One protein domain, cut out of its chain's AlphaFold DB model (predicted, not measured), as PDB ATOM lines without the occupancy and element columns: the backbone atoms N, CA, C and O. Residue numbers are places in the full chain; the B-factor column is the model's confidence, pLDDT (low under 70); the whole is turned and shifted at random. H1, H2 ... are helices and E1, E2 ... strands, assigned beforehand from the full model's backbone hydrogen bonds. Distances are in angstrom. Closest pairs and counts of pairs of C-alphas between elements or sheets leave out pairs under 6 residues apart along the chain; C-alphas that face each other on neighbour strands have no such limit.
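What this domain is: This is residues 262 to 354 of the 362 residues of an uncharacterized protein of Pseudomonas sp. J237 (UniProt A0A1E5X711). A small, curled four-stranded sheet, with short helix H2 beside its strands, makes a compact head, and one long helix, H1, packs on it by its last turns and sticks out as an arm with residues 262 to 284. The arm makes the length of the whole, whose spans are 65 by 30 by 18 A. The 93 printed residues hold two named helices and four named strands, in the order H1 E1 E2 E3 H2 E4; the class is mixed, helices and strands. The sheet runs E3 E2 E1 E4, antiparallel throughout, and the whole is only just loose, close to extended, with a radius of gyration of the C-alphas of 18.5 A.

How they stand to each other: E1, residues 304 to 307, E2, residues 313 to 319, and E3, residues 325 to 330, form a meander, each strand the antiparallel neighbour of the one before, in two hairpins. N 317 and O 327 of E2 and E3 are 2.8 A apart, N 305 and O 314 of E1 and E2 2.9 A. Edge strand E4, residues 351 to 353, is antiparallel to E1, with N 306 and O 352 at 2.8 A. The sheet is strongly twisted. H1, residues 262 to 297, is on it through residues 286 to 297; its closest C-alphas to E3 are Leu 290 and Gly 325, 6.3 A. H2, residues 343 to 347, is on the sheet at a height of 4.7 A, over none of the strands. H1, with residue 297 alone, only just touches H2, with 3 pairs of C-alphas within 8 A; the closest, Ile 297 and Arg 347, are 5.6 A apart. In H1 and H2 every O i to N i+4 pair is within hydrogen-bond range.

Where its parts are: H1 begins at C-alpha 262 (41.640, -112.278, 34.160) and runs 53.1 A to C-alpha 297 (36.766, -62.558, 16.092). E2 measures 17.1 A, E3 16.5 A, E1 10.4 A, E4 7.1 A and H2 6.2 A. E4 ends at C-alpha 353 (27.088, -57.065, 20.608).

The domain as a whole: The farthest C-alphas, Ser 262 and Ser 309, are 65.6 A apart. The printed part has no cut; the link E3 to H2, residues 331 to 342, is long. Residues 320 to 324 and 331 to 338 have pLDDT under 70.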
ATOM      1  N   SER A 262      41.113-113.379  33.338       79.25
ATOM      2  CA  SER A 262      41.640-112.278  34.160       79.25
ATOM      3  C   SER A 262      42.456-111.267  33.338       79.25
ATOM      4  O   SER A 262      42.199-110.059  33.386       79.25
ATOM      5  N   ARG A 263      43.390-111.741  32.500       71.75
ATOM      6  CA  ARG A 263      44.198-110.879  31.614       71.75
ATOM      7  C   ARG A 263      43.342-110.133  30.590       71.75
ATOM      8  O   ARG A 263      43.564-108.946  30.360       71.75
ATOM      9  N   ILE A 264      42.338-110.796  30.010       75.56
ATOM     10  CA  ILE A 264      41.385-110.175  29.077       75.56
ATOM     11  C   ILE A 264      40.577-109.074  29.776       75.56
ATOM     12  O   ILE A 264      40.379-108.006  29.195       75.56
ATOM     13  N   ALA A 265      40.132-109.295  31.017       80.75
ATOM     14  CA  ALA A 265      39.438-108.273  31.798       80.75
ATOM     15  C   ALA A 265      40.338-107.054  32.077       80.75
ATOM     16  O   ALA A 265      39.905-105.919  31.876       80.75
ATOM     17  N   HIS A 266      41.604-107.276  32.447       85.50
ATOM     18  CA  HIS A 266      42.568-106.196  32.678       85.50
ATOM     19  C   HIS A 266      42.835-105.358  31.416       85.50
ATOM     20  O   HIS A 266      42.744-104.133  31.462       85.50
ATOM     21  N   LEU A 267      43.075-106.004  30.268       83.12
ATOM     22  CA  LEU A 267      43.290-105.318  28.985       83.12
ATOM     23  C   LEU A 267      42.057-104.514  28.534       83.12
ATOM     24  O   LEU A 267      42.194-103.422  27.983       83.12
ATOM     25  N   ARG A 268      40.841-105.020  28.792       83.06
ATOM     26  CA  ARG A 268      39.593-104.283  28.523       83.06
ATOM     27  C   ARG A 268      39.464-103.031  29.390       83.06
ATOM     28  O   ARG A 268      39.041-102.003  28.869       83.06
ATOM     29  N   GLN A 269      39.859-103.098  30.664       89.19
ATOM     30  CA  GLN A 269      39.881-101.923  31.538       89.19
ATOM     31  C   GLN A 269      40.886-100.881  31.035       89.19
ATOM     32  O   GLN A 269      40.504 -99.739  30.816       89.19
ATOM     33  N   GLN A 270      42.128-101.290  30.747       85.75
ATOM     34  CA  GLN A 270      43.162-100.386  30.225       85.75
ATOM     35  C   GLN A 270      42.717 -99.672  28.942       85.75
ATOM     36  O   GLN A 270      42.937 -98.472  28.797       85.75
ATOM     37  N   ARG A 271      42.045-100.385  28.029       86.12
ATOM     38  CA  ARG A 271      41.449 -99.770  26.837       86.12
ATOM     39  C   ARG A 271      40.386 -98.729  27.200       86.12
ATOM     40  O   ARG A 271      40.429 -97.633  26.655       86.12
ATOM     41  N   SER A 272      39.468 -99.046  28.115       89.38
ATOM     42  CA  SER A 272      38.432 -98.103  28.561       89.38
ATOM     43  C   SER A 272      39.029 -96.833  29.178       89.38
ATOM     44  O   SER A 272      38.527 -95.739  28.928       89.38
ATOM     45  N   ASP A 273      40.104 -96.971  29.957       90.81
ATOM     46  CA  ASP A 273      40.797 -95.844  30.584       90.81
ATOM     47  C   ASP A 273      41.478 -94.953  29.524       90.81
ATOM     48  O   ASP A 273      41.406 -93.725  29.598       90.81
ATOM     49  N   ILE A 274      42.094 -95.559  28.498       90.12
ATOM     50  CA  ILE A 274      42.701 -94.851  27.358       90.12
ATOM     51  C   ILE A 274      41.631 -94.140  26.517       90.12
ATOM     52  O   ILE A 274      41.785 -92.957  26.213       90.12
ATOM     53  N   ASP A 275      40.526 -94.815  26.185       86.56
ATOM     54  CA  ASP A 275      39.419 -94.234  25.413       86.56
ATOM     55  C   ASP A 275      38.815 -93.013  26.154       86.56
ATOM     56  O   ASP A 275      38.512 -91.986  25.537       86.56
ATOM     57  N   GLN A 276      38.735 -93.054  27.494       91.69
ATOM     58  CA  GLN A 276      38.318 -91.913  28.322       91.69
ATOM     59  C   GLN A 276      39.340 -90.757  28.320       91.69
ATOM     60  O   GLN A 276      38.949 -89.582  28.272       91.69
ATOM     61  N   GLN A 277      40.643 -91.057  28.356       88.88
ATOM     62  CA  GLN A 277      41.701 -90.044  28.245       88.88
ATOM     63  C   GLN A 277      41.673 -89.352  26.876       88.88
ATOM     64  O   GLN A 277      41.719 -88.123  26.817       88.88
ATOM     65  N   ILE A 278      41.509 -90.115  25.790       88.50
ATOM     66  CA  ILE A 278      41.355 -89.584  24.428       88.50
ATOM     67  C   ILE A 278      40.133 -88.662  24.354       88.50
ATOM     68  O   ILE A 278      40.261 -87.526  23.903       88.50
ATOM     69  N   GLY A 279      38.970 -89.093  24.857       86.50
ATOM     70  CA  GLY A 279      37.766 -88.253  24.890       86.50
ATOM     71  C   GLY A 279      37.964 -86.936  25.657       86.50
ATOM     72  O   GLY A 279      37.495 -85.885  25.220       86.50
ATOM     73  N   THR A 280      38.725 -86.971  26.755       92.19
ATOM     74  CA  THR A 280      39.071 -85.778  27.547       92.19
ATOM     75  C   THR A 280      39.987 -84.827  26.769       92.19
ATOM     76  O   THR A 280      39.732 -83.623  26.736       92.19
ATOM     77  N   LEU A 281      41.021 -85.351  26.104       89.12
ATOM     78  CA  LEU A 281      41.945 -84.560  25.283       89.12
ATOM     79  C   LEU A 281      41.253 -83.944  24.058       89.12
ATOM     80  O   LEU A 281      41.500 -82.784  23.742       89.12
ATOM     81  N   VAL A 282      40.345 -84.677  23.405       86.62
ATOM     82  CA  VAL A 282      39.540 -84.159  22.285       86.62
ATOM     83  C   VAL A 282      38.642 -83.006  22.742       86.62
ATOM     84  O   VAL A 282      38.589 -81.978  22.068       86.62
ATOM     85  N   ALA A 283      37.989 -83.124  23.903       85.69
ATOM     86  CA  ALA A 283      37.185 -82.035  24.460       85.69
ATOM     87  C   ALA A 283      38.037 -80.799  24.814       85.69
ATOM     88  O   ALA A 283      37.630 -79.672  24.540       85.69
ATOM     89  N   GLN A 284      39.240 -80.996  25.368       88.88
ATOM     90  CA  GLN A 284      40.184 -79.908  25.653       88.88
ATOM     91  C   GLN A 284      40.687 -79.217  24.378       88.88
ATOM     92  O   GLN A 284      40.776 -77.991  24.351       88.88
ATOM     93  N   ALA A 285      40.977 -79.976  23.317       85.75
ATOM     94  CA  ALA A 285      41.383 -79.427  22.025       85.75
ATOM     95  C   ALA A 285      40.257 -78.594  21.385       85.75
ATOM     96  O   ALA A 285      40.495 -77.460  20.979       85.75
ATOM     97  N   GLN A 286      39.022 -79.107  21.382       85.75
ATOM     98  CA  GLN A 286      37.853 -78.379  20.876       85.75
ATOM     99  C   GLN A 286      37.590 -77.084  21.657       85.75
ATOM    100  O   GLN A 286      37.308 -76.052  21.051       85.75
ATOM    101  N   GLU A 287      37.715 -77.102  22.987       87.94
ATOM    102  CA  GLU A 287      37.566 -75.894  23.806       87.94
ATOM    103  C   GLU A 287      38.692 -74.880  23.533       87.94
ATOM    104  O   GLU A 287      38.425 -73.684  23.426       87.94
ATOM    105  N   ALA A 288      39.935 -75.337  23.343       87.56
ATOM    106  CA  ALA A 288      41.059 -74.470  22.985       87.56
ATOM    107  C   ALA A 288      40.884 -73.821  21.598       87.56
ATOM    108  O   ALA A 288      41.127 -72.623  21.449       87.56
ATOM    109  N   GLU A 289      40.414 -74.575  20.599       87.31
ATOM    110  CA  GLU A 289      40.080 -74.054  19.266       87.31
ATOM    111  C   GLU A 289      38.930 -73.040  19.321       87.31
ATOM    112  O   GLU A 289      39.006 -71.979  18.697       87.31
ATOM    113  N   LEU A 290      37.894 -73.313  20.120       86.62
ATOM    114  CA  LEU A 290      36.786 -72.384  20.341       86.62
ATOM    115  C   LEU A 290      37.243 -71.089  21.036       86.62
ATOM    116  O   LEU A 290      36.838 -70.010  20.613       86.62
ATOM    117  N   VAL A 291      38.112 -71.161  22.051       88.25
ATOM    118  CA  VAL A 291      38.688 -69.971  22.715       88.25
ATOM    119  C   VAL A 291      39.597 -69.175  21.772       88.25
ATOM    120  O   VAL A 291      39.539 -67.945  21.754       88.25
ATOM    121  N   ALA A 292      40.404 -69.845  20.945       87.12
ATOM    122  CA  ALA A 292      41.211 -69.175  19.925       87.12
ATOM    123  C   ALA A 292      40.331 -68.459  18.882       87.12
ATOM    124  O   ALA A 292      40.639 -67.336  18.480       87.12
ATOM    125  N   MET A 293      39.206 -69.070  18.491       85.75
ATOM    126  CA  MET A 293      38.224 -68.461  17.591       85.75
ATOM    127  C   MET A 293      37.596 -67.200  18.199       85.75
ATOM    128  O   MET A 293      37.533 -66.174  17.526       85.75
ATOM    129  N   GLU A 294      37.181 -67.244  19.470       89.25
ATOM    130  CA  GLU A 294      36.629 -66.084  20.194       89.25
ATOM    131  C   GLU A 294      37.603 -64.907  20.236       89.25
ATOM    132  O   GLU A 294      37.227 -63.775  19.928       89.25
ATOM    133  N   GLN A 295      38.870 -65.178  20.569       87.44
ATOM    134  CA  GLN A 295      39.928 -64.167  20.582       87.44
ATOM    135  C   GLN A 295      40.172 -63.576  19.189       87.44
ATOM    136  O   GLN A 295      40.407 -62.374  19.074       87.44
ATOM    137  N   TYR A 296      40.100 -64.397  18.136       84.75
ATOM    138  CA  TYR A 296      40.302 -63.949  16.758       84.75
ATOM    139  C   TYR A 296      39.178 -63.035  16.253       84.75
ATOM    140  O   TYR A 296      39.461 -62.045  15.578       84.75
ATOM    141  N   ILE A 297      37.915 -63.348  16.568       84.06
ATOM    142  CA  ILE A 297      36.766 -62.558  16.092       84.06
ATOM    143  C   ILE A 297      36.338 -61.437  17.051       84.06
ATOM    144  O   ILE A 297      35.595 -60.551  16.640       84.06
ATOM    145  N   GLY A 298      36.781 -61.459  18.313       85.44
ATOM    146  CA  GLY A 298      36.433 -60.457  19.329       85.44
ATOM    147  C   GLY A 298      35.074 -60.662  20.014       85.44
ATOM    148  O   GLY A 298      34.584 -59.748  20.674       85.44
ATOM    149  N   PHE A 299      34.468 -61.846  19.882       88.38
ATOM    150  CA  PHE A 299      33.173 -62.199  20.478       88.38
ATOM    151  C   PHE A 299      33.291 -63.466  21.325       88.38
ATOM    152  O   PHE A 299      34.007 -64.388  20.950       88.38
ATOM    153  N   CYS A 300      32.523 -63.546  22.412       89.06
ATOM    154  CA  CYS A 300      32.514 -64.686  23.332       89.06
ATOM    155  C   CYS A 300      31.178 -65.448  23.306       89.06
ATOM    156  O   CYS A 300      30.097 -64.861  23.182       89.06
ATOM    157  N   ARG A 301      31.238 -66.765  23.531       89.94
ATOM    158  CA  ARG A 301      30.097 -67.631  23.845       89.94
ATOM    159  C   ARG A 301      29.287 -67.008  24.977       89.94
ATOM    160  O   ARG A 301      29.815 -66.508  25.966       89.94
ATOM    161  N   GLY A 302      27.971 -67.047  24.827       86.69
ATOM    162  CA  GLY A 302      27.029 -66.476  25.774       86.69
ATOM    163  C   GLY A 302      26.677 -65.007  25.543       86.69
ATOM    164  O   GLY A 302      25.649 -64.583  26.075       86.69
ATOM    165  N   GLN A 303      27.436 -64.254  24.738       88.88
ATOM    166  CA  GLN A 303      27.058 -62.890  24.355       88.88
ATOM    167  C   GLN A 303      25.795 -62.883  23.483       88.88
ATOM    168  O   GLN A 303      25.566 -63.786  22.672       88.88
ATOM    169  N   ARG A 304      24.983 -61.835  23.651       90.06
ATOM    170  CA  ARG A 304      23.842 -61.520  22.787       90.06
ATOM    171  C   ARG A 304      24.337 -60.657  21.631       90.06
ATOM    172  O   ARG A 304      25.019 -59.661  21.860       90.06
ATOM    173  N   VAL A 305      24.001 -61.035  20.405       89.12
ATOM    174  CA  VAL A 305      24.430 -60.352  19.179       89.12
ATOM    175  C   VAL A 305      23.237 -60.033  18.284       89.12
ATOM    176  O   VAL A 305      22.258 -60.781  18.261       89.12
ATOM    177  N   ARG A 306      23.332 -58.922  17.546       90.06
ATOM    178  CA  ARG A 306      22.358 -58.474  16.544       90.06
ATOM    179  C   ARG A 306      23.035 -58.335  15.187       90.06
ATOM    180  O   ARG A 306      24.074 -57.684  15.086       90.06
ATOM    181  N   HIS A 307      22.431 -58.893  14.147       89.44
ATOM    182  CA  HIS A 307      22.873 -58.710  12.769       89.44
ATOM    183  C   HIS A 307      22.448 -57.329  12.250       89.44
ATOM    184  O   HIS A 307      21.271 -56.966  12.317       89.44
ATOM    185  N   LEU A 308      23.393 -56.556  11.715       87.69
ATOM    186  CA  LEU A 308      23.198 -55.147  11.360       87.69
ATOM    187  C   LEU A 308      22.170 -54.921  10.244       87.69
ATOM    188  O   LEU A 308      21.494 -53.896  10.248       87.69
ATOM    189  N   SER A 309      22.054 -55.851   9.289       87.50
ATOM    190  CA  SER A 309      21.198 -55.666   8.105       87.50
ATOM    191  C   SER A 309      19.819 -56.321   8.214       87.50
ATOM    192  O   SER A 309      18.858 -55.778   7.675       87.50
ATOM    193  N   SER A 310      19.690 -57.456   8.913       86.75
ATOM    194  CA  SER A 310      18.392 -58.124   9.117       86.75
ATOM    195  C   SER A 310      17.717 -57.774  10.444       86.75
ATOM    196  O   SER A 310      16.533 -58.055  10.600       86.75
ATOM    197  N   GLY A 311      18.455 -57.213  11.410       84.56
ATOM    198  CA  GLY A 311      17.978 -57.026  12.782       84.56
ATOM    199  C   GLY A 311      17.865 -58.323  13.593       84.56
ATOM    200  O   GLY A 311      17.421 -58.265  14.734       84.56
ATOM    201  N   GLU A 312      18.265 -59.475  13.035       86.25
ATOM    202  CA  GLU A 312      18.196 -60.783  13.701       86.25
ATOM    203  C   GLU A 312      19.008 -60.769  15.001       86.25
ATOM    204  O   GLU A 312      20.196 -60.450  14.988       86.25
ATOM    205  N   GLU A 313      18.373 -61.129  16.117       87.31
ATOM    206  CA  GLU A 313      19.017 -61.243  17.426       87.31
ATOM    207  C   GLU A 313      19.107 -62.685  17.903       87.31
ATOM    208  O   GLU A 313      18.166 -63.473  17.774       87.31
ATOM    209  N   GLY A 314      20.217 -63.000  18.564       87.94
ATOM    210  CA  GLY A 314      20.365 -64.261  19.264       87.94
ATOM    211  C   GLY A 314      21.584 -64.314  20.169       87.94
ATOM    212  O   GLY A 314      22.296 -63.330  20.368       87.94
ATOM    213  N   LYS A 315      21.813 -65.497  20.729       89.44
ATOM    214  CA  LYS A 315      22.922 -65.786  21.638       89.44
ATOM    215  C   LYS A 315      23.996 -66.598  20.924       89.44
ATOM    216  O   LYS A 315      23.665 -67.562  20.232       89.44
ATOM    217  N   LEU A 316      25.263 -66.233  21.118       88.94
ATOM    218  CA  LEU A 316      26.396 -67.018  20.632       88.94
ATOM    219  C   LEU A 316      26.564 -68.300  21.451       88.94
ATOM    220  O   LEU A 316      26.617 -68.267  22.683       88.94
ATOM    221  N   VAL A 317      26.682 -69.428  20.761       88.06
ATOM    222  CA  VAL A 317      26.884 -70.764  21.329       88.06
ATOM    223  C   VAL A 317      27.986 -71.506  20.575       88.06
ATOM    224  O   VAL A 317      28.277 -71.200  19.416       88.06
ATOM    225  N   ALA A 318      28.585 -72.507  21.222       83.50
ATOM    226  CA  ALA A 318      29.422 -73.476  20.525       83.50
ATOM    227  C   ALA A 318      28.575 -74.283  19.527       83.50
ATOM    228  O   ALA A 318      27.443 -74.671  19.825       83.50
ATOM    229  N   SER A 319      29.142 -74.558  18.358       79.75
ATOM    230  CA  SER A 319      28.576 -75.430  17.337       79.75
ATOM    231  C   SER A 319      29.586 -76.498  16.951       79.75
ATOM    232  O   SER A 319      30.781 -76.228  16.851       79.75
ATOM    233  N   THR A 320      29.078 -77.704  16.718       68.19
ATOM    234  CA  THR A 320      29.829 -78.863  16.216       68.19
ATOM    235  C   THR A 320      29.322 -79.326  14.847       68.19
ATOM    236  O   THR A 320      29.852 -80.278  14.278       68.19
ATOM    237  N   CYS A 321      28.299 -78.663  14.287       59.50
ATOM    238  CA  CYS A 321      27.570 -79.121  13.098       59.50
ATOM    239  C   CYS A 321      28.411 -79.180  11.809       59.50
ATOM    240  O   CYS A 321      27.967 -79.775  10.830       59.50
ATOM    241  N   SER A 322      29.583 -78.545  11.795       59.25
ATOM    242  CA  SER A 322      30.508 -78.501  10.657       59.25
ATOM    243  C   SER A 322      31.967 -78.376  11.128       59.25
ATOM    244  O   SER A 322      32.741 -77.633  10.530       59.25
ATOM    245  N   GLY A 323      32.309 -79.026  12.246       62.41
ATOM    246  CA  GLY A 323      33.525 -78.740  13.021       62.41
ATOM    247  C   GLY A 323      33.286 -77.708  14.137       62.41
ATOM    248  O   GLY A 323      32.165 -77.199  14.255       62.41
ATOM    249  N   PRO A 324      34.301 -77.430  14.976       64.62
ATOM    250  CA  PRO A 324      34.199 -76.480  16.077       64.62
ATOM    251  C   PRO A 324      34.089 -75.049  15.546       64.62
ATOM    252  O   PRO A 324      34.924 -74.572  14.779       64.62
ATOM    253  N   GLY A 325      33.033 -74.353  15.951       73.56
ATOM    254  CA  GLY A 325      32.796 -72.971  15.556       73.56
ATOM    255  C   GLY A 325      31.733 -72.297  16.409       73.56
ATOM    256  O   GLY A 325      31.146 -72.904  17.305       73.56
ATOM    257  N   LEU A 326      31.472 -71.025  16.116       79.94
ATOM    258  CA  LEU A 326      30.472 -70.228  16.820       79.94
ATOM    259  C   LEU A 326      29.205 -70.094  15.974       79.94
ATOM    260  O   LEU A 326      29.251 -69.805  14.775       79.94
ATOM    261  N   ALA A 327      28.065 -70.318  16.616       85.06
ATOM    262  CA  ALA A 327      26.754 -70.204  16.000       85.06
ATOM    263  C   ALA A 327      25.831 -69.297  16.811       85.06
ATOM    264  O   ALA A 327      26.004 -69.144  18.017       85.06
ATOM    265  N   VAL A 328      24.823 -68.735  16.149       84.25
ATOM    266  CA  VAL A 328      23.748 -67.978  16.798       84.25
ATOM    267  C   VAL A 328      22.496 -68.843  16.910       84.25
ATOM    268  O   VAL A 328      22.070 -69.486  15.945       84.25
ATOM    269  N   THR A 329      21.889 -68.832  18.097       84.94
ATOM    270  CA  THR A 329      20.511 -69.284  18.335       84.94
ATOM    271  C   THR A 329      19.622 -68.064  18.543       84.94
ATOM    272  O   THR A 329      19.855 -67.317  19.499       84.94
ATOM    273  N   SER A 330      18.628 -67.843  17.676       73.06
ATOM    274  CA  SER A 330      17.747 -66.674  17.779       73.06
ATOM    275  C   SER A 330      16.733 -66.800  18.917       73.06
ATOM    276  O   SER A 330      16.236 -67.888  19.216       73.06
ATOM    277  N   GLU A 331      16.416 -65.681  19.573       65.19
ATOM    278  CA  GLU A 331      15.495 -65.694  20.721       65.19
ATOM    279  C   GLU A 331      14.023 -65.832  20.313       65.19
ATOM    280  O   GLU A 331      13.240 -66.435  21.045       65.19
ATOM    281  N   GLU A 332      13.646 -65.343  19.128       56.78
ATOM    282  CA  GLU A 332      12.253 -65.340  18.656       56.78
ATOM    283  C   GLU A 332      11.678 -66.746  18.397       56.78
ATOM    284  O   GLU A 332      10.463 -66.906  18.301       56.78
ATOM    285  N   THR A 333      12.520 -67.783  18.284       47.25
ATOM    286  CA  THR A 333      12.078 -69.163  18.002       47.25
ATOM    287  C   THR A 333      12.873 -70.222  18.775       47.25
ATOM    288  O   THR A 333      13.549 -71.067  18.190       47.25
ATOM    289  N   GLN A 334      12.708 -70.247  20.104       46.84
ATOM    290  CA  GLN A 334      13.319 -71.226  21.030       46.84
ATOM    291  C   GLN A 334      13.008 -72.726  20.762       46.84
ATOM    292  O   GLN A 334      13.382 -73.570  21.574       46.84
ATOM    293  N   SER A 335      12.314 -73.100  19.678       43.50
ATOM    294  CA  SER A 335      11.731 -74.444  19.512       43.50
ATOM    295  C   SER A 335      11.970 -75.182  18.184       43.50
ATOM    296  O   SER A 335      11.539 -76.331  18.098       43.50
ATOM    297  N   SER A 336      12.620 -74.617  17.147       47.06
ATOM    298  CA  SER A 336      12.741 -75.369  15.868       47.06
ATOM    299  C   SER A 336      13.891 -75.073  14.892       47.06
ATOM    300  O   SER A 336      14.102 -75.888  13.989       47.06
ATOM    301  N   ARG A 337      14.660 -73.979  15.008       58.91
ATOM    302  CA  ARG A 337      15.773 -73.713  14.070       58.91
ATOM    303  C   ARG A 337      17.113 -74.237  14.591       58.91
ATOM    304  O   ARG A 337      17.471 -74.023  15.745       58.91
ATOM    305  N   ARG A 338      17.865 -74.917  13.714       67.75
ATOM    306  CA  ARG A 338      19.258 -75.320  13.983       67.75
ATOM    307  C   ARG A 338      20.126 -74.065  14.189       67.75
ATOM    308  O   ARG A 338      19.904 -73.097  13.459       67.75
ATOM    309  N   PRO A 339      21.116 -74.081  15.102       74.56
ATOM    310  CA  PRO A 339      22.064 -72.979  15.252       74.56
ATOM    311  C   PRO A 339      22.743 -72.646  13.917       74.56
ATOM    312  O   PRO A 339      23.249 -73.539  13.233       74.56
ATOM    313  N   ARG A 340      22.753 -71.365  13.539       79.94
ATOM    314  CA  ARG A 340      23.388 -70.883  12.303       79.94
ATOM    315  C   ARG A 340      24.857 -70.589  12.579       79.94
ATOM    316  O   ARG A 340      25.139 -69.772  13.448       79.94
ATOM    317  N   ASN A 341      25.780 -71.217  11.849       82.94
ATOM    318  CA  ASN A 341      27.194 -70.825  11.874       82.94
ATOM    319  C   ASN A 341      27.326 -69.403  11.298       82.94
ATOM    320  O   ASN A 341      26.836 -69.148  10.200       82.94
ATOM    321  N   VAL A 342      27.950 -68.500  12.056       81.69
ATOM    322  CA  VAL A 342      28.068 -67.064  11.737       81.69
ATOM    323  C   VAL A 342      29.517 -66.561  11.793       81.69
ATOM    324  O   VAL A 342      29.744 -65.357  11.761       81.69
ATOM    325  N   VAL A 343      30.518 -67.448  11.884       83.94
ATOM    326  CA  VAL A 343      31.932 -67.061  12.097       83.94
ATOM    327  C   VAL A 343      32.430 -66.058  11.045       83.94
ATOM    328  O   VAL A 343      33.026 -65.043  11.394       83.94
ATOM    329  N   GLU A 344      32.133 -66.293   9.766       85.19
ATOM    330  CA  GLU A 344      32.522 -65.385   8.675       85.19
ATOM    331  C   GLU A 344      31.726 -64.066   8.666       85.19
ATOM    332  O   GLU A 344      32.252 -63.038   8.248       85.19
ATOM    333  N   GLU A 345      30.489 -64.065   9.163       86.88
ATOM    334  CA  GLU A 345      29.641 -62.867   9.264       86.88
ATOM    335  C   GLU A 345      30.117 -61.969  10.424       86.88
ATOM    336  O   GLU A 345      30.282 -60.757  10.269       86.88
ATOM    337  N   LEU A 346      30.448 -62.575  11.574       84.88
ATOM    338  CA  LEU A 346      31.105 -61.915  12.712       84.88
ATOM    339  C   LEU A 346      32.449 -61.305  12.292       84.88
ATOM    340  O   LEU A 346      32.713 -60.139  12.576       84.88
ATOM    341  N   ARG A 347      33.268 -62.055  11.543       84.75
ATOM    342  CA  ARG A 347      34.569 -61.601  11.024       84.75
ATOM    343  C   ARG A 347      34.465 -60.393  10.087       84.75
ATOM    344  O   ARG A 347      35.379 -59.574  10.047       84.75
ATOM    345  N   ARG A 348      33.368 -60.267   9.336       86.81
ATOM    346  CA  ARG A 348      33.082 -59.105   8.476       86.81
ATOM    347  C   ARG A 348      32.501 -57.909   9.236       86.81
ATOM    348  O   ARG A 348      32.313 -56.856   8.634       86.81
ATOM    349  N   GLY A 349      32.210 -58.058  10.530       87.19
ATOM    350  CA  GLY A 349      31.530 -57.041  11.331       87.19
ATOM    351  C   GLY A 349      30.042 -56.897  10.996       87.19
ATOM    352  O   GLY A 349      29.457 -55.855  11.272       87.19
ATOM    353  N   GLU A 350      29.418 -57.916  10.392       89.88
ATOM    354  CA  GLU A 350      27.986 -57.906  10.047       89.88
ATOM    355  C   GLU A 350      27.094 -58.058  11.299       89.88
ATOM    356  O   GLU A 350      25.907 -57.730  11.269       89.88
ATOM    357  N   TRP A 351      27.670 -58.503  12.419       90.75
ATOM    358  CA  TRP A 351      27.029 -58.663  13.724       90.75
ATOM    359  C   TRP A 351      27.675 -57.746  14.768       90.75
ATOM    360  O   TRP A 351      28.886 -57.541  14.757       90.75
ATOM    361  N   VAL A 352      26.876 -57.233  15.706       89.75
ATOM    362  CA  VAL A 352      27.330 -56.403  16.838       89.75
ATOM    363  C   VAL A 352      26.806 -56.942  18.165       89.75
ATOM    364  O   VAL A 352      25.733 -57.544  18.213       89.75
ATOM    365  N   VAL A 353      27.546 -56.718  19.254       90.81
ATOM    366  CA  VAL A 353      27.088 -57.065  20.608       90.81
ATOM    367  C   VAL A 353      25.887 -56.193  20.975       90.81
ATOM    368  O   VAL A 353      25.926 -54.971  20.837       90.81
ATOM    369  N   VAL A 354      24.819 -56.820  21.464       87.31
ATOM    370  CA  VAL A 354      23.708 -56.108  22.096       87.31
ATOM    371  C   VAL A 354      24.101 -55.863  23.543       87.31
ATOM    372  O   VAL A 354      23.986 -56.757  24.382       87.31
TER     373      VAL A 354